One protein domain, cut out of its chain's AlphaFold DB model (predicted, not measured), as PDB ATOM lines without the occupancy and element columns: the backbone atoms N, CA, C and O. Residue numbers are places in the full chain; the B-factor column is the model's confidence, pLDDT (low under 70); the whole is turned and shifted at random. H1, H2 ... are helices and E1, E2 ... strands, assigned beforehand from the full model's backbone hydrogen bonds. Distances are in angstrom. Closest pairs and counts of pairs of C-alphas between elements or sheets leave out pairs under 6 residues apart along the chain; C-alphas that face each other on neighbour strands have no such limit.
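Overview. This is residues 3 to 153 of the 195 residues of the protein "IPTL-CTERM sorting domain-containing protein" of Xanthomonadales bacterium (UniProt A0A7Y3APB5). Two sheets make a sandwich with nearly aligned strands: a strongly twisted five-strand sheet faces a three-strand sheet, H1 covers the E5 and E4 part of the larger sheet on its face away from the smaller one, and the last stretch, with H2, folds back to graze that sheet. The long strand E8 pairs with E1 over one half and E5 over the other, which spreads the larger sheet along the longest axis. The 151 printed residues hold eight named strands, then two named helices; the orders are E1 - E8 - E5 - E4 - E3 and E2 - E7 - E6, both antiparallel. The class is mixed, with 71 residues in named elements, under half; the whole is compact, with a radius of gyration of the C-alphas of 16.2 A and spans of 52 by 36 by 23 A.

Along the chain. Find C-alpha 3 at (43.549, -42.562, -55.565), where E1, residues 3 to 7, begins. In the same sheet look for E8, residues 101 to 110, 30.5 A long, E5, residues 59 to 62, E4, residues 49 to 52, and E3, residues 31 to 35. The other sheet holds E2, residues 14 to 23, 28.6 A, E7, residues 85 to 96, 31.2 A, and E6, residues 74 to 78. H1, residues 121 to 132, runs 17.5 A; H2, residues 147 to 150, ends at C-alpha 150, (47.959, -50.181, -50.673).

Arrangement. Start at E8: N 4 of E1 is 2.9 A from O 104, and N 62 of E5 is 2.9 A from O 107, each within hydrogen-bond range. E3, E4 and E5 form a meander, each strand the antiparallel neighbour of the one before, with hairpins E3 and E4, and E4 and E5; N 50 to O 34 is 2.8 A and N 49 to O 61 is 2.9 A. In the other sheet, N 18 of E2 is 2.8 A from O 92 of E7, and in the hairpin E6 and E7, N 76 is 2.9 A from O 89. Between the sheets, the closest C-alphas of E7 and E8 are those of Val 96 and Gln 102, 6.2 A apart. H1 is on the larger sheet, at a height of 8.2 A, over E5 and E4; the closest C-alphas of H1 and E5 are those of Ala 128 and Thr 60, 6.4 A. H2 only grazes that sheet, with residues 148 to 150. In H1, 5 of 8 O i to N i+4 pairs are within hydrogen-bond range; H2 is too short for such a pair.

Size, cuts and confidence. The farthest C-alphas, Gly 11 and Thr 116, are 54.6 A apart. The printed part has no cut; look for the long links E3 to E4, E5 to E6 and H1 to H2. Residues 81 to 83 and 113 to 119 have pLDDT under 70.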
ATOM      1  N   LEU A   3      42.162 -42.154 -55.831       97.38
ATOM      2  CA  LEU A   3      43.549 -42.562 -55.565       97.38
ATOM      3  C   LEU A   3      44.462 -41.837 -56.555       97.38
ATOM      4  O   LEU A   3      44.304 -41.998 -57.765       97.38
ATOM      5  N   VAL A   4      45.395 -41.036 -56.049       97.88
ATOM      6  CA  VAL A   4      46.319 -40.242 -56.865       97.88
ATOM      7  C   VAL A   4      47.734 -40.737 -56.623       97.88
ATOM      8  O   VAL A   4      48.221 -40.684 -55.498       97.88
ATOM      9  N   THR A   5      48.393 -41.210 -57.679       98.06
ATOM     10  CA  THR A   5      49.713 -41.844 -57.600       98.06
ATOM     11  C   THR A   5      50.786 -40.971 -58.239       98.06
ATOM     12  O   THR A   5      50.645 -40.507 -59.371       98.06
ATOM     13  N   PHE A   6      51.893 -40.801 -57.523       98.31
ATOM     14  CA  PHE A   6      53.044 -39.996 -57.903       98.31
ATOM     15  C   PHE A   6      54.269 -40.899 -58.008       98.31
ATOM     16  O   PHE A   6      54.668 -41.534 -57.032       98.31
ATOM     17  N   ALA A   7      54.873 -40.951 -59.193       98.25
ATOM     18  CA  ALA A   7      56.085 -41.720 -59.446       98.25
ATOM     19  C   ALA A   7      57.271 -40.776 -59.663       98.25
ATOM     20  O   ALA A   7      57.190 -39.837 -60.457       98.25
ATOM     21  N   ASN A   8      58.387 -41.052 -58.991       98.25
ATOM     22  CA  ASN A   8      59.638 -40.329 -59.169       98.25
ATOM     23  C   ASN A   8      60.684 -41.250 -59.819       98.25
ATOM     24  O   ASN A   8      61.343 -42.017 -59.120       98.25
ATOM     25  N   PRO A   9      60.884 -41.175 -61.147       98.00
ATOM     26  CA  PRO A   9      61.861 -42.009 -61.845       98.00
ATOM     27  C   PRO A   9      63.306 -41.493 -61.721       98.00
ATOM     28  O   PRO A   9      64.206 -42.054 -62.344       98.00
ATOM     29  N   SER A  10      63.543 -40.400 -60.991       98.38
ATOM     30  CA  SER A  10      64.859 -39.772 -60.882       98.38
ATOM     31  C   SER A  10      65.686 -40.329 -59.717       98.38
ATOM     32  O   SER A  10      65.174 -41.008 -58.827       98.38
ATOM     33  N   GLY A  11      66.980 -39.995 -59.708       98.19
ATOM     34  CA  GLY A  11      67.927 -40.387 -58.658       98.19
ATOM     35  C   GLY A  11      67.898 -39.534 -57.386       98.19
ATOM     36  O   GLY A  11      68.740 -39.740 -56.516       98.19
ATOM     37  N   SER A  12      66.969 -38.585 -57.259       98.50
ATOM     38  CA  SER A  12      66.847 -37.688 -56.101       98.50
ATOM     39  C   SER A  12      65.388 -37.551 -55.653       98.50
ATOM     40  O   SER A  12      64.505 -37.621 -56.506       98.50
ATOM     41  N   PRO A  13      65.098 -37.323 -54.358       98.50
ATOM     42  CA  PRO A  13      63.738 -37.033 -53.902       98.50
ATOM     43  C   PRO A  13      63.132 -35.810 -54.604       98.50
ATOM     44  O   PRO A  13      63.839 -34.842 -54.885       98.50
ATOM     45  N   ILE A  14      61.823 -35.852 -54.857       98.69
ATOM     46  CA  ILE A  14      61.045 -34.731 -55.398       98.69
ATOM     47  C   ILE A  14      59.967 -34.366 -54.381       98.69
ATOM     48  O   ILE A  14      59.198 -35.231 -53.965       98.69
ATOM     49  N   THR A  15      59.896 -33.087 -54.013       98.56
ATOM     50  CA  THR A  15      58.856 -32.543 -53.132       98.56
ATOM     51  C   THR A  15      57.912 -31.662 -53.937       98.56
ATOM     52  O   THR A  15      58.361 -30.789 -54.680       98.56
ATOM     53  N   VAL A  16      56.609 -31.890 -53.792       97.50
ATOM     54  CA  VAL A  16      55.548 -31.138 -54.468       97.50
ATOM     55  C   VAL A  16      54.447 -30.764 -53.485       97.50
ATOM     56  O   VAL A  16      54.140 -31.523 -52.566       97.50
ATOM     57  N   ALA A  17      53.836 -29.602 -53.706       97.94
ATOM     58  CA  ALA A  17      52.561 -29.271 -53.089       97.94
ATOM     59  C   ALA A  17      51.440 -29.974 -53.868       97.94
ATOM     60  O   ALA A  17      51.383 -29.879 -55.096       97.94
ATOM     61  N   VAL A  18      50.570 -30.684 -53.158       97.94
ATOM     62  CA  VAL A  18      49.366 -31.306 -53.713       97.94
ATOM     63  C   VAL A  18      48.164 -30.621 -53.089       97.94
ATOM     64  O   VAL A  18      47.919 -30.749 -51.892       97.94
ATOM     65  N   GLU A  19      47.415 -29.896 -53.911       96.25
ATOM     66  CA  GLU A  19      46.164 -29.262 -53.515       96.25
ATOM     67  C   GLU A  19      44.996 -30.120 -53.991       96.25
ATOM     68  O   GLU A  19      44.884 -30.460 -55.171       96.25
ATOM     69  N   VAL A  20      44.122 -30.476 -53.058       95.38
ATOM     70  CA  VAL A  20      42.890 -31.209 -53.330       95.38
ATOM     71  C   VAL A  20      41.736 -30.294 -52.990       95.38
ATOM     72  O   VAL A  20      41.685 -29.730 -51.900       95.38
ATOM     73  N   ALA A  21      40.802 -30.160 -53.919       93.19
ATOM     74  CA  ALA A  21      39.612 -29.350 -53.753       93.19
ATOM     75  C   ALA A  21      38.391 -30.169 -54.164       93.19
ATOM     76  O   ALA A  21      38.361 -30.741 -55.254       93.19
ATOM     77  N   ASN A  22      37.388 -30.204 -53.295       90.75
ATOM     78  CA  ASN A  22      36.086 -30.787 -53.565       90.75
ATOM     79  C   ASN A  22      35.019 -29.709 -53.367       90.75
ATOM     80  O   ASN A  22      34.913 -29.168 -52.272       90.75
ATOM     81  N   ASN A  23      34.269 -29.373 -54.415       91.06
ATOM     82  CA  ASN A  23      33.163 -28.414 -54.355       91.06
ATOM     83  C   ASN A  23      31.846 -29.192 -54.355       91.06
ATOM     84  O   ASN A  23      31.659 -30.074 -55.193       91.06
ATOM     85  N   PHE A  24      30.963 -28.874 -53.412       89.50
ATOM     86  CA  PHE A  24      29.707 -29.593 -53.209       89.50
ATOM     87  C   PHE A  24      28.532 -29.004 -53.999       89.50
ATOM     88  O   PHE A  24      27.480 -29.626 -54.076       89.50
ATOM     89  N   GLY A  25      28.690 -27.821 -54.595       85.31
ATOM     90  CA  GLY A  25      27.632 -27.129 -55.333       85.31
ATOM     91  C   GLY A  25      26.600 -26.411 -54.455       85.31
ATOM     92  O   GLY A  25      25.693 -25.787 -54.993       85.31
ATOM     93  N   SER A  26      26.756 -26.443 -53.129       81.31
ATOM     94  CA  SER A  26      25.896 -25.783 -52.130       81.31
ATOM     95  C   SER A  26      26.179 -24.285 -51.935       81.31
ATOM     96  O   SER A  26      25.616 -23.643 -51.043       81.31
ATOM     97  N   ASP A  27      27.073 -23.714 -52.747       82.69
ATOM     98  CA  ASP A  27      27.552 -22.337 -52.628       82.69
ATOM     99  C   ASP A  27      27.938 -21.980 -51.174       82.69
ATOM    100  O   ASP A  27      28.501 -22.799 -50.449       82.69
ATOM    101  N   SER A  28      27.654 -20.758 -50.717       82.06
ATOM    102  CA  SER A  28      27.970 -20.306 -49.356       82.06
ATOM    103  C   SER A  28      27.107 -20.944 -48.260       82.06
ATOM    104  O   SER A  28      27.230 -20.542 -47.105       82.06
ATOM    105  N   GLY A  29      26.198 -21.861 -48.608       86.81
ATOM    106  CA  GLY A  29      25.345 -22.572 -47.655       86.81
ATOM    107  C   GLY A  29      26.068 -23.699 -46.917       86.81
ATOM    108  O   GLY A  29      25.582 -24.148 -45.885       86.81
ATOM    109  N   THR A  30      27.231 -24.132 -47.407       91.25
ATOM    110  CA  THR A  30      27.993 -25.236 -46.809       91.25
ATOM    111  C   THR A  30      28.423 -24.908 -45.381       91.25
ATOM    112  O   THR A  30      29.164 -23.955 -45.140       91.25
ATOM    113  N   THR A  31      28.004 -25.740 -44.434       93.25
ATOM    114  CA  THR A  31      28.412 -25.673 -43.028       93.25
ATOM    115  C   THR A  31      28.935 -27.022 -42.560       93.25
ATOM    116  O   THR A  31      28.484 -28.064 -43.027       93.25
ATOM    117  N   ILE A  32      29.891 -27.016 -41.631       95.31
ATOM    118  CA  ILE A  32      30.357 -28.235 -40.963       95.31
ATOM    119  C   ILE A  32      29.338 -28.613 -39.889       95.31
ATOM    120  O   ILE A  32      29.032 -27.804 -39.012       95.31
ATOM    121  N   VAL A  33      28.844 -29.849 -39.948       94.56
ATOM    122  CA  VAL A  33      27.870 -30.394 -38.987       94.56
ATOM    123  C   VAL A  33      28.463 -31.460 -38.068       94.56
ATOM    124  O   VAL A  33      27.846 -31.790 -37.059       94.56
ATOM    125  N   GLY A  34      29.666 -31.955 -38.367       96.06
ATOM    126  CA  GLY A  34      30.386 -32.890 -37.509       96.06
ATOM    127  C   GLY A  34      31.804 -33.189 -37.995       96.06
ATOM    128  O   GLY A  34      32.125 -33.053 -39.176       96.06
ATOM    129  N   THR A  35      32.648 -33.621 -37.068       97.81
ATOM    130  CA  THR A  35      34.026 -34.069 -37.301       97.81
ATOM    131  C   THR A  35      34.296 -35.359 -36.523       97.81
ATOM    132  O   THR A  35      33.553 -35.709 -35.600       97.81
ATOM    133  N   SER A  36      35.384 -36.058 -36.851       97.31
ATOM    134  CA  SER A  36      35.844 -37.247 -36.105       97.31
ATOM    135  C   SER A  36      36.154 -36.985 -34.632       97.31
ATOM    136  O   SER A  36      36.053 -37.894 -33.812       97.31
ATOM    137  N   SER A  37      36.510 -35.752 -34.266       96.94
ATOM    138  CA  SER A  37      36.710 -35.366 -32.865       96.94
ATOM    139  C   SER A  37      35.404 -35.058 -32.119       96.94
ATOM    140  O   SER A  37      35.422 -34.868 -30.901       96.94
ATOM    141  N   GLY A  38      34.261 -35.077 -32.814       95.25
ATOM    142  CA  GLY A  38      32.938 -34.859 -32.232       95.25
ATOM    143  C   GLY A  38      32.556 -33.387 -32.082       95.25
ATOM    144  O   GLY A  38      31.686 -33.069 -31.270       95.25
ATOM    145  N   ASP A  39      33.192 -32.493 -32.841       95.75
ATOM    146  CA  ASP A  39      32.887 -31.063 -32.863       95.75
ATOM    147  C   ASP A  39      32.543 -30.562 -34.282       95.75
ATOM    148  O   ASP A  39      32.223 -31.346 -35.176       95.75
ATOM    149  N   THR A  40      32.512 -29.242 -34.476       96.00
ATOM    150  CA  THR A  40      32.222 -28.595 -35.770       96.00
ATOM    151  C   THR A  40      33.411 -27.812 -36.329       96.00
ATOM    152  O   THR A  40      33.259 -26.967 -37.214       96.00
ATOM    153  N   SER A  41      34.614 -28.075 -35.820       96.25
ATOM    154  CA  SER A  41      35.850 -27.417 -36.221       96.25
ATOM    155  C   SER A  41      36.752 -28.420 -36.929       96.25
ATOM    156  O   SER A  41      37.454 -29.180 -36.281       96.25
ATOM    157  N   TYR A  42      36.800 -28.394 -38.263       96.81
ATOM    158  CA  TYR A  42      37.679 -29.307 -38.995       96.81
ATOM    159  C   TYR A  42      39.153 -28.903 -38.868       96.81
ATOM    160  O   TYR A  42      39.580 -27.865 -39.381       96.81
ATOM    161  N   THR A  43      39.933 -29.732 -38.178       97.06
ATOM    162  CA  THR A  43      41.350 -29.511 -37.880       97.06
ATOM    163  C   THR A  43      42.206 -30.691 -38.320       97.06
ATOM    164  O   THR A  43      41.703 -31.762 -38.631       97.06
ATOM    165  N   LEU A  44      43.534 -30.539 -38.280       96.88
ATOM    166  CA  LEU A  44      44.476 -31.633 -38.568       96.88
ATOM    167  C   LEU A  44      44.371 -32.828 -37.597       96.88
ATOM    168  O   LEU A  44      45.005 -33.854 -37.833       96.88
ATOM    169  N   ALA A  45      43.603 -32.703 -36.510       96.94
ATOM    170  CA  ALA A  45      43.285 -33.810 -35.616       96.94
ATOM    171  C   ALA A  45      42.110 -34.666 -36.118       96.94
ATOM    172  O   ALA A  45      41.800 -35.670 -35.483       96.94
ATOM    173  N   ASP A  46      41.478 -34.289 -37.234       98.31
ATOM    174  CA  ASP A  46      40.291 -34.953 -37.748       98.31
ATOM    175  C   ASP A  46      40.566 -35.836 -38.972       98.31
ATOM    176  O   ASP A  46      41.182 -35.402 -39.950       98.31
ATOM    177  N   SER A  47      40.046 -37.066 -38.930       97.81
ATOM    178  CA  SER A  47      40.063 -38.046 -40.021       97.81
ATOM    179  C   SER A  47      39.030 -37.728 -41.107       97.81
ATOM    180  O   SER A  47      39.247 -37.959 -42.299       97.81
ATOM    181  N   TRP A  48      37.879 -37.192 -40.700       97.75
ATOM    182  CA  TRP A  48      36.750 -36.900 -41.577       97.75
ATOM    183  C   TRP A  48      35.969 -35.675 -41.097       97.75
ATOM    184  O   TRP A  48      36.039 -35.273 -39.934       97.75
ATOM    185  N   VAL A  49      35.205 -35.097 -42.018       97.81
ATOM    186  CA  VAL A  49      34.257 -34.010 -41.774       97.81
ATOM    187  C   VAL A  49      32.946 -34.308 -42.487       97.81
ATOM    188  O   VAL A  49      32.949 -34.801 -43.619       97.81
ATOM    189  N   THR A  50      31.831 -34.001 -41.834       95.94
ATOM    190  CA  THR A  50      30.508 -33.970 -42.452       95.94
ATOM    191  C   THR A  50      30.053 -32.528 -42.647       95.94
ATOM    192  O   THR A  50      30.197 -31.678 -41.762       95.94
ATOM    193  N   THR A  51      29.510 -32.235 -43.824       94.62
ATOM    194  CA  THR A  51      29.055 -30.896 -44.211       94.62
ATOM    195  C   THR A  51      27.647 -30.924 -44.774       94.62
ATOM    196  O   THR A  51      27.283 -31.867 -45.474       94.62
ATOM    197  N   TRP A  52      26.881 -29.869 -44.526       92.25
ATOM    198  CA  TRP A  52      25.488 -29.757 -44.936       92.25
ATOM    199  C   TRP A  52      25.135 -28.321 -45.320       92.25
ATOM    200  O   TRP A  52      25.708 -27.373 -44.778       92.25
ATOM    201  N   ASP A  53      24.180 -28.164 -46.234       90.12
ATOM    202  CA  ASP A  53      23.658 -26.863 -46.670       90.12
ATOM    203  C   ASP A  53      22.267 -26.531 -46.104       90.12
ATOM    204  O   ASP A  53      21.717 -25.465 -46.382       90.12
ATOM    205  N   GLY A  54      21.701 -27.433 -45.297       86.88
ATOM    206  CA  GLY A  54      20.381 -27.274 -44.691       86.88
ATOM    207  C   GLY A  54      19.209 -27.738 -45.564       86.88
ATOM    208  O   GLY A  54      18.069 -27.637 -45.114       86.88
ATOM    209  N   SER A  55      19.454 -28.204 -46.794       81.94
ATOM    210  CA  SER A  55      18.395 -28.518 -47.769       81.94
ATOM    211  C   SER A  55      18.660 -29.711 -48.694       81.94
ATOM    212  O   SER A  55      17.759 -30.086 -49.441       81.94
ATOM    213  N   SER A  56      19.867 -30.278 -48.674       82.62
ATOM    214  CA  SER A  56      20.276 -31.451 -49.456       82.62
ATOM    215  C   SER A  56      20.931 -32.517 -48.577       82.62
ATOM    216  O   SER A  56      20.951 -32.403 -47.350       82.62
ATOM    217  N   GLU A  57      21.475 -33.569 -49.186       86.19
ATOM    218  CA  GLU A  57      22.147 -34.636 -48.463       86.19
ATOM    219  C   GLU A  57      23.420 -34.152 -47.745       86.19
ATOM    220  O   GLU A  57      24.213 -33.351 -48.249       86.19
ATOM    221  N   ILE A  58      23.661 -34.696 -46.549       90.94
ATOM    222  CA  ILE A  58      24.901 -34.446 -45.808       90.94
ATOM    223  C   ILE A  58      26.059 -35.114 -46.558       90.94
ATOM    224  O   ILE A  58      26.002 -36.298 -46.880       90.94
ATOM    225  N   ASN A  59      27.136 -34.374 -46.808       92.56
ATOM    226  CA  ASN A  59      28.345 -34.880 -47.454       92.56
ATOM    227  C   ASN A  59      29.390 -35.273 -46.412       92.56
ATOM    228  O   ASN A  59      29.620 -34.525 -45.469       92.56
ATOM    229  N   THR A  60      30.087 -36.387 -46.622       95.00
ATOM    230  CA  THR A  60      31.320 -36.734 -45.902       95.00
ATOM    231  C   THR A  60      32.522 -36.440 -46.784       95.00
ATOM    232  O   THR A  60      32.523 -36.760 -47.973       95.00
ATOM    233  N   THR A  61      33.576 -35.877 -46.199       97.31
ATOM    234  CA  THR A  61      34.902 -35.754 -46.815       97.31
ATOM    235  C   THR A  61      35.963 -36.279 -45.853       97.31
ATOM    236  O   THR A  61      35.953 -35.935 -44.674       97.31
ATOM    237  N   ALA A  62      36.887 -37.096 -46.354       97.69
ATOM    238  CA  ALA A  62      38.004 -37.625 -45.584       97.69
ATOM    239  C   ALA A  62      39.289 -37.568 -46.424       97.69
ATOM    240  O   ALA A  62      39.413 -38.225 -47.466       97.69
ATOM    241  N   PHE A  63      40.224 -36.716 -45.996       98.25
ATOM    242  CA  PHE A  63      41.458 -36.440 -46.731       98.25
ATOM    243  C   PHE A  63      42.668 -37.197 -46.204       98.25
ATOM    244  O   PHE A  63      43.581 -37.473 -46.977       98.25
ATOM    245  N   ALA A  64      42.710 -37.483 -44.909       98.00
ATOM    246  CA  ALA A  64      43.800 -38.185 -44.256       98.00
ATOM    247  C   ALA A  64      43.365 -38.595 -42.852       98.00
ATOM    248  O   ALA A  64      42.424 -38.022 -42.319       98.00
ATOM    249  N   THR A  65      44.097 -39.511 -42.230       97.75
ATOM    250  CA  THR A  65      43.929 -39.845 -40.807       97.75
ATOM    251  C   THR A  65      45.077 -39.266 -39.980       97.75
ATOM    252  O   THR A  65      46.234 -39.346 -40.421       97.75
ATOM    253  N   PRO A  66      44.826 -38.764 -38.759       96.06
ATOM    254  CA  PRO A  66      45.882 -38.374 -37.834       96.06
ATOM    255  C   PRO A  66      46.904 -39.499 -37.625       96.06
ATOM    256  O   PRO A  66      46.554 -40.663 -37.445       96.06
ATOM    257  N   GLY A  67      48.192 -39.150 -37.650       94.75
ATOM    258  CA  GLY A  67      49.285 -40.114 -37.480       94.75
ATOM    259  C   GLY A  67      49.704 -40.867 -38.749       94.75
ATOM    260  O   GLY A  67      50.614 -41.693 -38.673       94.75
ATOM    261  N   ALA A  68      49.103 -40.577 -39.909       97.69
ATOM    262  CA  ALA A  68      49.610 -41.053 -41.193       97.69
ATOM    263  C   ALA A  68      51.015 -40.498 -41.503       97.69
ATOM    264  O   ALA A  68      51.444 -39.487 -40.941       97.69
ATOM    265  N   VAL A  69      51.729 -41.147 -42.428       97.38
ATOM    266  CA  VAL A  69      53.088 -40.744 -42.840       97.38
ATOM    267  C   VAL A  69      53.094 -39.334 -43.437       97.38
ATOM    268  O   VAL A  69      54.011 -38.555 -43.185       97.38
ATOM    269  N   VAL A  70      52.064 -39.005 -44.213       97.94
ATOM    270  CA  VAL A  70      51.834 -37.686 -44.798       97.94
ATOM    271  C   VAL A  70      50.481 -37.183 -44.310       97.94
ATOM    272  O   VAL A  70      49.456 -37.817 -44.532       97.94
ATOM    273  N   THR A  71      50.471 -36.028 -43.655       97.56
ATOM    274  CA  THR A  71      49.244 -35.349 -43.218       97.56
ATOM    275  C   THR A  71      49.099 -34.025 -43.967       97.56
ATOM    276  O   THR A  71      50.087 -33.531 -44.519       97.56
ATOM    277  N   PRO A  72      47.885 -33.462 -44.061       98.06
ATOM    278  CA  PRO A  72      47.694 -32.148 -44.655       98.06
ATOM    279  C   PRO A  72      48.441 -31.072 -43.867       98.06
ATOM    280  O   PRO A  72      48.475 -31.094 -42.639       98.06
ATOM    281  N   ASP A  73      48.971 -30.080 -44.573       98.06
ATOM    282  CA  ASP A  73      49.498 -28.851 -43.980       98.06
ATOM    283  C   ASP A  73      48.359 -27.918 -43.544       98.06
ATOM    284  O   ASP A  73      48.499 -27.123 -42.615       98.06
ATOM    285  N   SER A  74      47.222 -27.979 -44.246       97.12
ATOM    286  CA  SER A  74      46.044 -27.156 -43.965       97.12
ATOM    287  C   SER A  74      44.774 -27.711 -44.605       97.12
ATOM    288  O   SER A  74      44.828 -28.442 -45.600       97.12
ATOM    289  N   TYR A  75      43.637 -27.281 -44.058       96.75
ATOM    290  CA  TYR A  75      42.310 -27.442 -44.645       96.75
ATOM    291  C   TYR A  75      41.701 -26.086 -45.012       96.75
ATOM    292  O   TYR A  75      42.007 -25.064 -44.396       96.75
ATOM    293  N   THR A  76      40.803 -26.076 -45.998       94.19
ATOM    294  CA  THR A  76      40.037 -24.889 -46.407       94.19
ATOM    295  C   THR A  76      38.604 -25.264 -46.765       94.19
ATOM    296  O   THR A  76      38.367 -26.318 -47.349       94.19
ATOM    297  N   GLN A  77      37.651 -24.383 -46.449       91.62
ATOM    298  CA  GLN A  77      36.290 -24.456 -46.999       91.62
ATOM    299  C   GLN A  77      36.142 -23.659 -48.304       91.62
ATOM    300  O   GLN A  77      35.225 -23.875 -49.092       91.62
ATOM    301  N   THR A  78      37.057 -22.715 -48.550       90.12
ATOM    302  CA  THR A  78      37.078 -21.948 -49.797       90.12
ATOM    303  C   THR A  78      37.848 -22.739 -50.837       90.12
ATOM    304  O   THR A  78      39.080 -22.739 -50.855       90.12
ATOM    305  N   VAL A  79      37.095 -23.436 -51.680       85.88
ATOM    306  CA  VAL A  79      37.608 -24.182 -52.824       85.88
ATOM    307  C   VAL A  79      37.339 -23.387 -54.096       85.88
ATOM    308  O   VAL A  79      36.224 -22.931 -54.328       85.88
ATOM    309  N   PHE A  80      38.372 -23.228 -54.925       81.06
ATOM    310  CA  PHE A  80      38.374 -22.374 -56.119       81.06
ATOM    311  C   PHE A  80      38.232 -20.865 -55.814       81.06
ATOM    312  O   PHE A  80      37.478 -20.418 -54.955       81.06
ATOM    313  N   ASN A  81      39.000 -20.046 -56.536       62.97
ATOM    314  CA  ASN A  81      39.403 -18.692 -56.119       62.97
ATOM    315  C   ASN A  81      38.285 -17.612 -56.081       62.97
ATOM    316  O   ASN A  81      38.589 -16.439 -55.890       62.97
ATOM    317  N   CYS A  82      37.008 -17.965 -56.283       60.00
ATOM    318  CA  CYS A  82      35.920 -16.991 -56.482       60.00
ATOM    319  C   CYS A  82      34.603 -17.309 -55.747       60.00
ATOM    320  O   CYS A  82      33.622 -16.607 -55.973       60.00
ATOM    321  N   ALA A  83      34.542 -18.361 -54.927       63.44
ATOM    322  CA  ALA A  83      33.264 -19.033 -54.675       63.44
ATOM    323  C   ALA A  83      32.753 -18.962 -53.211       63.44
ATOM    324  O   ALA A  83      31.573 -19.173 -52.941       63.44
ATOM    325  N   GLY A  84      33.589 -18.571 -52.243       75.56
ATOM    326  CA  GLY A  84      33.224 -18.650 -50.819       75.56
ATOM    327  C   GLY A  84      33.300 -20.091 -50.284       75.56
ATOM    328  O   GLY A  84      33.941 -20.929 -50.922       75.56
ATOM    329  N   PRO A  85      32.717 -20.396 -49.108       83.62
ATOM    330  CA  PRO A  85      32.816 -21.714 -48.481       83.62
ATOM    331  C   PRO A  85      31.890 -22.728 -49.169       83.62
ATOM    332  O   PRO A  85      30.803 -23.005 -48.683       83.62
ATOM    333  N   GLN A  86      32.294 -23.243 -50.331       87.81
ATOM    334  CA  GLN A  86      31.462 -24.130 -51.166       87.81
ATOM    335  C   GLN A  86      31.862 -25.602 -51.111       87.81
ATOM    336  O   GLN A  86      31.370 -26.425 -51.884       87.81
ATOM    337  N   GLY A  87      32.845 -25.934 -50.288       91.94
ATOM    338  CA  GLY A  87      33.475 -27.229 -50.379       91.94
ATOM    339  C   GLY A  87      34.461 -27.490 -49.273       91.94
ATOM    340  O   GLY A  87      34.532 -26.748 -48.300       91.94
ATOM    341  N   MET A  88      35.248 -28.538 -49.466       94.62
ATOM    342  CA  MET A  88      36.360 -28.892 -48.601       94.62
ATOM    343  C   MET A  88      37.609 -29.093 -49.447       94.62
ATOM    344  O   MET A  88      37.572 -29.721 -50.506       94.62
ATOM    345  N   GLY A  89      38.732 -28.572 -48.972       95.62
ATOM    346  CA  GLY A  89      40.032 -28.769 -49.587       95.62
ATOM    347  C   GLY A  89      41.123 -29.020 -48.560       95.62
ATOM    348  O   GLY A  89      40.992 -28.647 -47.393       95.62
ATOM    349  N   ALA A  90      42.199 -29.644 -49.024       97.75
ATOM    350  CA  ALA A  90      43.389 -29.952 -48.251       97.75
ATOM    351  C   ALA A  90      44.639 -29.652 -49.080       97.75
ATOM    352  O   ALA A  90      44.671 -29.916 -50.283       97.75
ATOM    353  N   THR A  91      45.670 -29.125 -48.425       98.12
ATOM    354  CA  THR A  91      46.996 -28.948 -49.030       98.12
ATOM    355  C   THR A  91      47.972 -29.902 -48.369       98.12
ATOM    356  O   THR A  91      48.004 -29.978 -47.145       98.12
ATOM    357  N   PHE A  92      48.767 -30.607 -49.167       98.62
ATOM    358  CA  PHE A  92      49.793 -31.533 -48.699       98.62
ATOM    359  C   PHE A  92      51.161 -31.157 -49.255       98.62
ATOM    360  O   PHE A  92      51.294 -30.881 -50.447       98.62
ATOM    361  N   THR A  93      52.195 -31.300 -48.434       98.50
ATOM    362  CA  THR A  93      53.586 -31.344 -48.882       98.50
ATOM    363  C   THR A  93      54.007 -32.802 -49.047       98.50
ATOM    364  O   THR A  93      54.356 -33.486 -48.086       98.50
ATOM    365  N   LEU A  94      53.981 -33.302 -50.284       98.50
ATOM    366  CA  LEU A  94      54.340 -34.682 -50.608       98.50
ATOM    367  C   LEU A  94      55.798 -34.765 -51.062       98.50
ATOM    368  O   LEU A  94      56.188 -34.108 -52.025       98.50
ATOM    369  N   THR A  95      56.592 -35.623 -50.420       98.62
ATOM    370  CA  THR A  95      57.947 -35.959 -50.881       98.62
ATOM    371  C   THR A  95      57.991 -37.391 -51.392       98.62
ATOM    372  O   THR A  95      57.878 -38.330 -50.610       98.62
ATOM    373  N   VAL A  96      58.225 -37.560 -52.694       98.62
ATOM    374  CA  VAL A  96      58.396 -38.870 -53.332       98.62
ATOM    375  C   VAL A  96      59.896 -39.197 -53.409       98.62
ATOM    376  O   VAL A  96      60.636 -38.486 -54.105       98.62
ATOM    377  N   PRO A  97      60.386 -40.247 -52.719       98.50
ATOM    378  CA  PRO A  97      61.797 -40.633 -52.750       98.50
ATOM    379  C   PRO A  97      62.302 -40.966 -54.160       98.50
ATOM    380  O   PRO A  97      61.517 -41.209 -55.075       98.50
ATOM    381  N   ALA A  98      63.625 -40.992 -54.329       98.31
ATOM    382  CA  ALA A  98      64.252 -41.417 -55.580       98.31
ATOM    383  C   ALA A  98      63.793 -42.830 -55.972       98.31
ATOM    384  O   ALA A  98      63.773 -43.727 -55.127       98.31
ATOM    385  N   PHE A  99      63.451 -43.022 -57.247       98.12
ATOM    386  CA  PHE A  99      62.971 -44.293 -57.809       98.12
ATOM    387  C   PHE A  99      61.770 -44.918 -57.079       98.12
ATOM    388  O   PHE A  99      61.583 -46.134 -57.128       98.12
ATOM    389  N   ALA A 100      60.961 -44.105 -56.396       98.19
ATOM    390  CA  ALA A 100      59.824 -44.571 -55.616       98.19
ATOM    391  C   ALA A 100      58.489 -44.088 -56.189       98.19
ATOM    392  O   ALA A 100      58.414 -43.146 -56.984       98.19
ATOM    393  N   THR A 101      57.430 -44.735 -55.713       98.50
ATOM    394  CA  THR A 101      56.041 -44.365 -55.963       98.50
ATOM    395  C   THR A 101      55.342 -44.180 -54.625       98.50
ATOM    396  O   THR A 101      55.516 -45.000 -53.725       98.50
ATOM    397  N   GLN A 102      54.553 -43.119 -54.501       98.44
ATOM    398  CA  GLN A 102      53.650 -42.897 -53.374       98.44
ATOM    399  C   GLN A 102      52.272 -42.504 -53.894       98.44
ATOM    400  O   GLN A 102      52.142 -41.969 -54.995       98.44
ATOM    401  N   SER A 103      51.247 -42.763 -53.098       98.50
ATOM    402  CA  SER A 103      49.861 -42.465 -53.415       98.50
ATOM    403  C   SER A 103      49.189 -41.722 -52.268       98.50
ATOM    404  O   SER A 103      49.449 -41.987 -51.096       98.50
ATOM    405  N   LEU A 104      48.286 -40.816 -52.622       98.56
ATOM    406  CA  LEU A 104      47.327 -40.227 -51.699       98.56
ATOM    407  C   LEU A 104      45.939 -40.778 -52.032       98.56
ATOM    408  O   LEU A 104      45.568 -40.847 -53.207       98.56
ATOM    409  N   VAL A 105      45.182 -41.181 -51.015       98.25
ATOM    410  CA  VAL A 105      43.797 -41.645 -51.163       98.25
ATOM    411  C   VAL A 105      42.839 -40.681 -50.475       98.25
ATOM    412  O   VAL A 105      43.063 -40.276 -49.341       98.25
ATOM    413  N   PHE A 106      41.763 -40.317 -51.161       97.94
ATOM    414  CA  PHE A 106      40.738 -39.414 -50.644       97.94
ATOM    415  C   PHE A 106      39.374 -40.078 -50.739       97.94
ATOM    416  O   PHE A 106      39.039 -40.713 -51.751       97.94
ATOM    417  N   PHE A 107      38.560 -39.893 -49.709       97.12
ATOM    418  CA  PHE A 107      37.193 -40.379 -49.684       97.12
ATOM    419  C   PHE A 107      36.220 -39.213 -49.594       97.12
ATOM    420  O   PHE A 107      36.479 -38.184 -48.975       97.12
ATOM    421  N   GLY A 108      35.096 -39.382 -50.271       93.94
ATOM    422  CA  GLY A 108      34.014 -38.423 -50.287       93.94
ATOM    423  C   GLY A 108      32.765 -39.093 -50.829       93.94
ATOM    424  O   GLY A 108      32.868 -40.022 -51.641       93.94
ATOM    425  N   GLY A 109      31.614 -38.647 -50.352       89.69
ATOM    426  CA  GLY A 109      30.319 -39.187 -50.737       89.69
ATOM    427  C   GLY A 109      29.210 -38.682 -49.829       89.69
ATOM    428  O   GLY A 109      29.456 -37.925 -48.893       89.69
ATOM    429  N   ILE A 110      27.995 -39.131 -50.111       88.19
ATOM    430  CA  ILE A 110      26.830 -38.843 -49.283       88.19
ATOM    431  C   ILE A 110      26.954 -39.629 -47.969       88.19
ATOM    432  O   ILE A 110      27.197 -40.836 -47.977       88.19
ATOM    433  N   ALA A 111      26.829 -38.922 -46.849       80.88
ATOM    434  CA  ALA A 111      26.939 -39.440 -45.490       80.88
ATOM    435  C   ALA A 111      25.647 -40.126 -45.017       80.88
ATOM    436  O   ALA A 111      25.690 -41.027 -44.180       80.88
ATOM    437  N   GLU A 112      24.504 -39.698 -45.551       73.56
ATOM    438  CA  GLU A 112      23.168 -40.199 -45.226       73.56
ATOM    439  C   GLU A 112      22.725 -41.232 -46.278       73.56
ATOM    440  O   GLU A 112      22.323 -40.887 -47.385       73.56
ATOM    441  N   ILE A 113      22.849 -42.524 -45.959       60.22
ATOM    442  CA  ILE A 113      22.624 -43.630 -46.917       60.22
ATOM    443  C   ILE A 113      21.276 -44.343 -46.678       60.22
ATOM    444  O   ILE A 113      20.875 -45.201 -47.463       60.22
ATOM    445  N   ASP A 114      20.530 -43.996 -45.626       64.06
ATOM    446  CA  ASP A 114      19.278 -44.691 -45.287       64.06
ATOM    447  C   ASP A 114      18.083 -44.329 -46.191       64.06
ATOM    448  O   ASP A 114      17.044 -44.992 -46.136       64.06
ATOM    449  N   GLY A 115      18.247 -43.326 -47.064       55.59
ATOM    450  CA  GLY A 115      17.244 -42.905 -48.039       55.59
ATOM    451  C   GLY A 115      15.994 -42.293 -47.409       55.59
ATOM    452  O   GLY A 115      14.956 -42.245 -48.075       55.59
ATOM    453  N   THR A 116      16.063 -41.873 -46.141       61.09
ATOM    454  CA  THR A 116      14.925 -41.267 -45.440       61.09
ATOM    455  C   THR A 116      14.718 -39.796 -45.782       61.09
ATOM    456  O   THR A 116      13.587 -39.327 -45.652       61.09
ATOM    457  N   GLY A 117      15.732 -39.132 -46.346       54.22
ATOM    458  CA  GLY A 117      15.604 -37.794 -46.901       54.22
ATOM    459  C   GLY A 117      15.518 -36.760 -45.788       54.22
ATOM    460  O   GLY A 117      14.427 -36.379 -45.368       54.22
ATOM    461  N   ASP A 118      16.697 -36.298 -45.387       58.00
ATOM    462  CA  ASP A 118      17.001 -35.060 -44.680       58.00
ATOM    463  C   ASP A 118      17.181 -35.194 -43.155       58.00
ATOM    464  O   ASP A 118      16.305 -35.633 -42.406       58.00
ATOM    465  N   THR A 119      18.290 -34.605 -42.686       66.50
ATOM    466  CA  THR A 119      18.576 -34.097 -41.323       66.50
ATOM    467  C   THR A 119      19.224 -35.023 -40.289       66.50
ATOM    468  O   THR A 119      19.509 -34.551 -39.184       66.50
ATOM    469  N   ASP A 120      19.550 -36.283 -40.597       84.75
ATOM    470  CA  ASP A 120      20.203 -37.150 -39.603       84.75
ATOM    471  C   ASP A 120      21.730 -36.963 -39.560       84.75
ATOM    472  O   ASP A 120      22.525 -37.780 -40.038       84.75
ATOM    473  N   THR A 121      22.159 -35.868 -38.924       88.19
ATOM    474  CA  THR A 121      23.582 -35.596 -38.672       88.19
ATOM    475  C   THR A 121      24.237 -36.695 -37.835       88.19
ATOM    476  O   THR A 121      25.434 -36.936 -37.985       88.19
ATOM    477  N   ALA A 122      23.484 -37.385 -36.970       89.00
ATOM    478  CA  ALA A 122      24.031 -38.449 -36.137       89.00
ATOM    479  C   ALA A 122      24.335 -39.707 -36.965       89.00
ATOM    480  O   ALA A 122      25.412 -40.283 -36.812       89.00
ATOM    481  N   ASN A 123      23.440 -40.098 -37.876       87.56
ATOM    482  CA  ASN A 123      23.675 -41.191 -38.821       87.56
ATOM    483  C   ASN A 123      24.823 -40.853 -39.784       87.56
ATOM    484  O   ASN A 123      25.740 -41.654 -39.959       87.56
ATOM    485  N   ALA A 124      24.851 -39.626 -40.315       90.75
ATOM    486  CA  ALA A 124      25.954 -39.151 -41.150       90.75
ATOM    487  C   ALA A 124      27.322 -39.296 -40.457       90.75
ATOM    488  O   ALA A 124      28.264 -39.842 -41.036       90.75
ATOM    489  N   MET A 125      27.426 -38.857 -39.199       92.25
ATOM    490  CA  MET A 125      28.643 -39.016 -38.396       92.25
ATOM    491  C   MET A 125      28.954 -40.488 -38.101       92.25
ATOM    492  O   MET A 125      30.112 -40.892 -38.171       92.25
ATOM    493  N   ALA A 126      27.938 -41.309 -37.815       92.19
ATOM    494  CA  ALA A 126      28.128 -42.732 -37.558       92.19
ATOM    495  C   ALA A 126      28.691 -43.474 -38.783       92.19
ATOM    496  O   ALA A 126      29.603 -44.288 -38.642       92.19
ATOM    497  N   ASN A 127      28.206 -43.149 -39.984       91.38
ATOM    498  CA  ASN A 127      28.723 -43.705 -41.234       91.38
ATOM    499  C   ASN A 127      30.144 -43.210 -41.529       91.38
ATOM    500  O   ASN A 127      30.981 -43.976 -42.003       91.38
ATOM    501  N   ALA A 128      30.449 -41.947 -41.215       95.00
ATOM    502  CA  ALA A 128      31.770 -41.370 -41.447       95.00
ATOM    503  C   ALA A 128      32.886 -42.035 -40.614       95.00
ATOM    504  O   ALA A 128      34.037 -42.040 -41.053       95.00
ATOM    505  N   MET A 129      32.552 -42.690 -39.491       94.12
ATOM    506  CA  MET A 129      33.515 -43.436 -38.661       94.12
ATOM    507  C   MET A 129      34.278 -44.530 -39.426       94.12
ATOM    508  O   MET A 129      35.356 -44.940 -38.997       94.12
ATOM    509  N   MET A 130      33.780 -45.007 -40.574       93.88
ATOM    510  CA  MET A 130      34.538 -45.959 -41.398       93.88
ATOM    511  C   MET A 130      35.860 -45.373 -41.924       93.88
ATOM    512  O   MET A 130      36.774 -46.123 -42.254       93.88
ATOM    513  N   PHE A 131      36.000 -44.044 -41.964       96.44
ATOM    514  CA  PHE A 131      37.183 -43.351 -42.474       96.44
ATOM    515  C   PHE A 131      38.269 -43.065 -41.423       96.44
ATOM    516  O   PHE A 131      39.219 -42.354 -41.739       96.44
ATOM    517  N   GLU A 132      38.177 -43.619 -40.208       96.00
ATOM    518  CA  GLU A 132      39.207 -43.463 -39.158       96.00
ATOM    519  C   GLU A 132      40.524 -44.202 -39.458       96.00
ATOM    520  O   GLU A 132      41.573 -43.893 -38.896       96.00
ATOM    521  N   SER A 133      40.481 -45.213 -40.326       95.75
ATOM    522  CA  SER A 133      41.628 -46.033 -40.723       95.75
ATOM    523  C   SER A 133      41.296 -46.782 -42.011       95.75
ATOM    524  O   SER A 133      40.138 -47.120 -42.247       95.75
ATOM    525  N   LEU A 134      42.294 -47.147 -42.822       94.81
ATOM    526  CA  LEU A 134      42.059 -48.048 -43.963       94.81
ATOM    527  C   LEU A 134      41.473 -49.392 -43.528       94.81
ATOM    528  O   LEU A 134      40.721 -49.995 -44.286       94.81
ATOM    529  N   SER A 135      41.757 -49.839 -42.304       93.75
ATOM    530  CA  SER A 135      41.218 -51.092 -41.764       93.75
ATOM    531  C   SER A 135      39.715 -51.054 -41.482       93.75
ATOM    532  O   SER A 135      39.110 -52.109 -41.309       93.75
ATOM    533  N   THR A 136      39.126 -49.861 -41.365       94.00
ATOM    534  CA  THR A 136      37.692 -49.667 -41.097       94.00
ATOM    535  C   THR A 136      36.914 -49.237 -42.333       94.00
ATOM    536  O   THR A 136      35.687 -49.269 -42.302       94.00
ATOM    537  N   VAL A 137      37.608 -48.850 -43.409       93.69
ATOM    538  CA  VAL A 137      36.982 -48.483 -44.679       93.69
ATOM    539  C   VAL A 137      36.252 -49.696 -45.253       93.69
ATOM    540  O   VAL A 137      36.778 -50.810 -45.251       93.69
ATOM    541  N   ASP A 138      35.042 -49.466 -45.768       91.19
ATOM    542  CA  ASP A 138      34.259 -50.502 -46.436       91.19
ATOM    543  C   ASP A 138      35.086 -51.159 -47.565       91.19
ATOM    544  O   ASP A 138      35.577 -50.450 -48.453       91.19
ATOM    545  N   PRO A 139      35.235 -52.499 -47.584       91.12
ATOM    546  CA  PRO A 139      36.040 -53.191 -48.588       91.12
ATOM    547  C   PRO A 139      35.610 -52.926 -50.036       91.12
ATOM    548  O   PRO A 139      36.432 -53.029 -50.943       91.12
ATOM    549  N   SER A 140      34.361 -52.542 -50.305       90.31
ATOM    550  CA  SER A 140      33.927 -52.135 -51.651       90.31
ATOM    551  C   SER A 140      34.683 -50.906 -52.176       90.31
ATOM    552  O   SER A 140      34.783 -50.717 -53.388       90.31
ATOM    553  N   LEU A 141      35.272 -50.102 -51.286       92.00
ATOM    554  CA  LEU A 141      36.086 -48.943 -51.631       92.00
ATOM    555  C   LEU A 141      37.575 -49.276 -51.781       92.00
ATOM    556  O   LEU A 141      38.327 -48.415 -52.226       92.00
ATOM    557  N   THR A 142      38.040 -50.473 -51.424       92.94
ATOM    558  CA  THR A 142      39.478 -50.820 -51.465       92.94
ATOM    559  C   THR A 142      39.790 -52.187 -52.064       92.94
ATOM    560  O   THR A 142      40.959 -52.491 -52.278       92.94
ATOM    561  N   SER A 143      38.786 -53.015 -52.347       90.19
ATOM    562  CA  SER A 143      38.956 -54.403 -52.808       90.19
ATOM    563  C   SER A 143      39.588 -54.524 -54.194       90.19
ATOM    564  O   SER A 143      40.151 -55.563 -54.517       90.19
ATOM    565  N   ASP A 144      39.546 -53.466 -54.999       91.25
ATOM    566  CA  ASP A 144      40.211 -53.383 -56.300       91.25
ATOM    567  C   ASP A 144      41.684 -52.939 -56.212       91.25
ATOM    568  O   ASP A 144      42.368 -52.877 -57.235       91.25
ATOM    569  N   LEU A 145      42.191 -52.616 -55.016       92.94
ATOM    570  CA  LEU A 145      43.583 -52.223 -54.815       92.94
ATOM    571  C   LEU A 145      44.471 -53.450 -54.611       92.94
ATOM    572  O   LEU A 145      44.246 -54.276 -53.729       92.94
ATOM    573  N   SER A 146      45.550 -53.536 -55.386       93.12
ATOM    574  CA  SER A 146      46.601 -54.523 -55.135       93.12
ATOM    575  C   SER A 146      47.364 -54.210 -53.837       93.12
ATOM    576  O   SER A 146      47.496 -53.037 -53.474       93.12
ATOM    577  N   PRO A 147      47.989 -55.213 -53.189       92.62
ATOM    578  CA  PRO A 147      48.844 -54.982 -52.020       92.62
ATOM    579  C   PRO A 147      49.948 -53.942 -52.261       92.62
ATOM    580  O   PRO A 147      50.287 -53.165 -51.376       92.62
ATOM    581  N   ALA A 148      50.487 -53.883 -53.484       93.94
ATOM    582  CA  ALA A 148      51.494 -52.893 -53.855       93.94
ATOM    583  C   ALA A 148      50.932 -51.462 -53.899       93.94
ATOM    584  O   ALA A 148      51.634 -50.531 -53.521       93.94
ATOM    585  N   GLN A 149      49.688 -51.274 -54.353       95.56
ATOM    586  CA  GLN A 149      49.033 -49.960 -54.348       95.56
ATOM    587  C   GLN A 149      48.690 -49.516 -52.929       95.56
ATOM    588  O   GLN A 149      48.889 -48.352 -52.599       95.56
ATOM    589  N   VAL A 150      48.223 -50.442 -52.091       95.44
ATOM    590  CA  VAL A 150      47.959 -50.181 -50.673       95.44
ATOM    591  C   VAL A 150      49.226 -49.714 -49.963       95.44
ATOM    592  O   VAL A 150      49.222 -48.647 -49.363       95.44
ATOM    593  N   ALA A 151      50.337 -50.435 -50.133       95.31
ATOM    594  CA  ALA A 151      51.621 -50.083 -49.528       95.31
ATOM    595  C   ALA A 151      52.194 -48.732 -50.010       95.31
ATOM    596  O   ALA A 151      53.138 -48.212 -49.418       95.31
ATOM    597  N   GLN A 152      51.664 -48.170 -51.101       97.69
ATOM    598  CA  GLN A 152      52.036 -46.841 -51.586       97.69
ATOM    599  C   GLN A 152      51.203 -45.725 -50.947       97.69
ATOM    600  O   GLN A 152      51.588 -44.569 -51.091       97.69
ATOM    601  N   ILE A 153      50.078 -46.020 -50.286       98.38
ATOM    602  CA  ILE A 153      49.235 -45.007 -49.644       98.38
ATOM    603  C   ILE A 153      49.964 -44.444 -48.424       98.38
ATOM    604  O   ILE A 153      50.347 -45.186 -47.526       98.38
TER     605      ILE A 153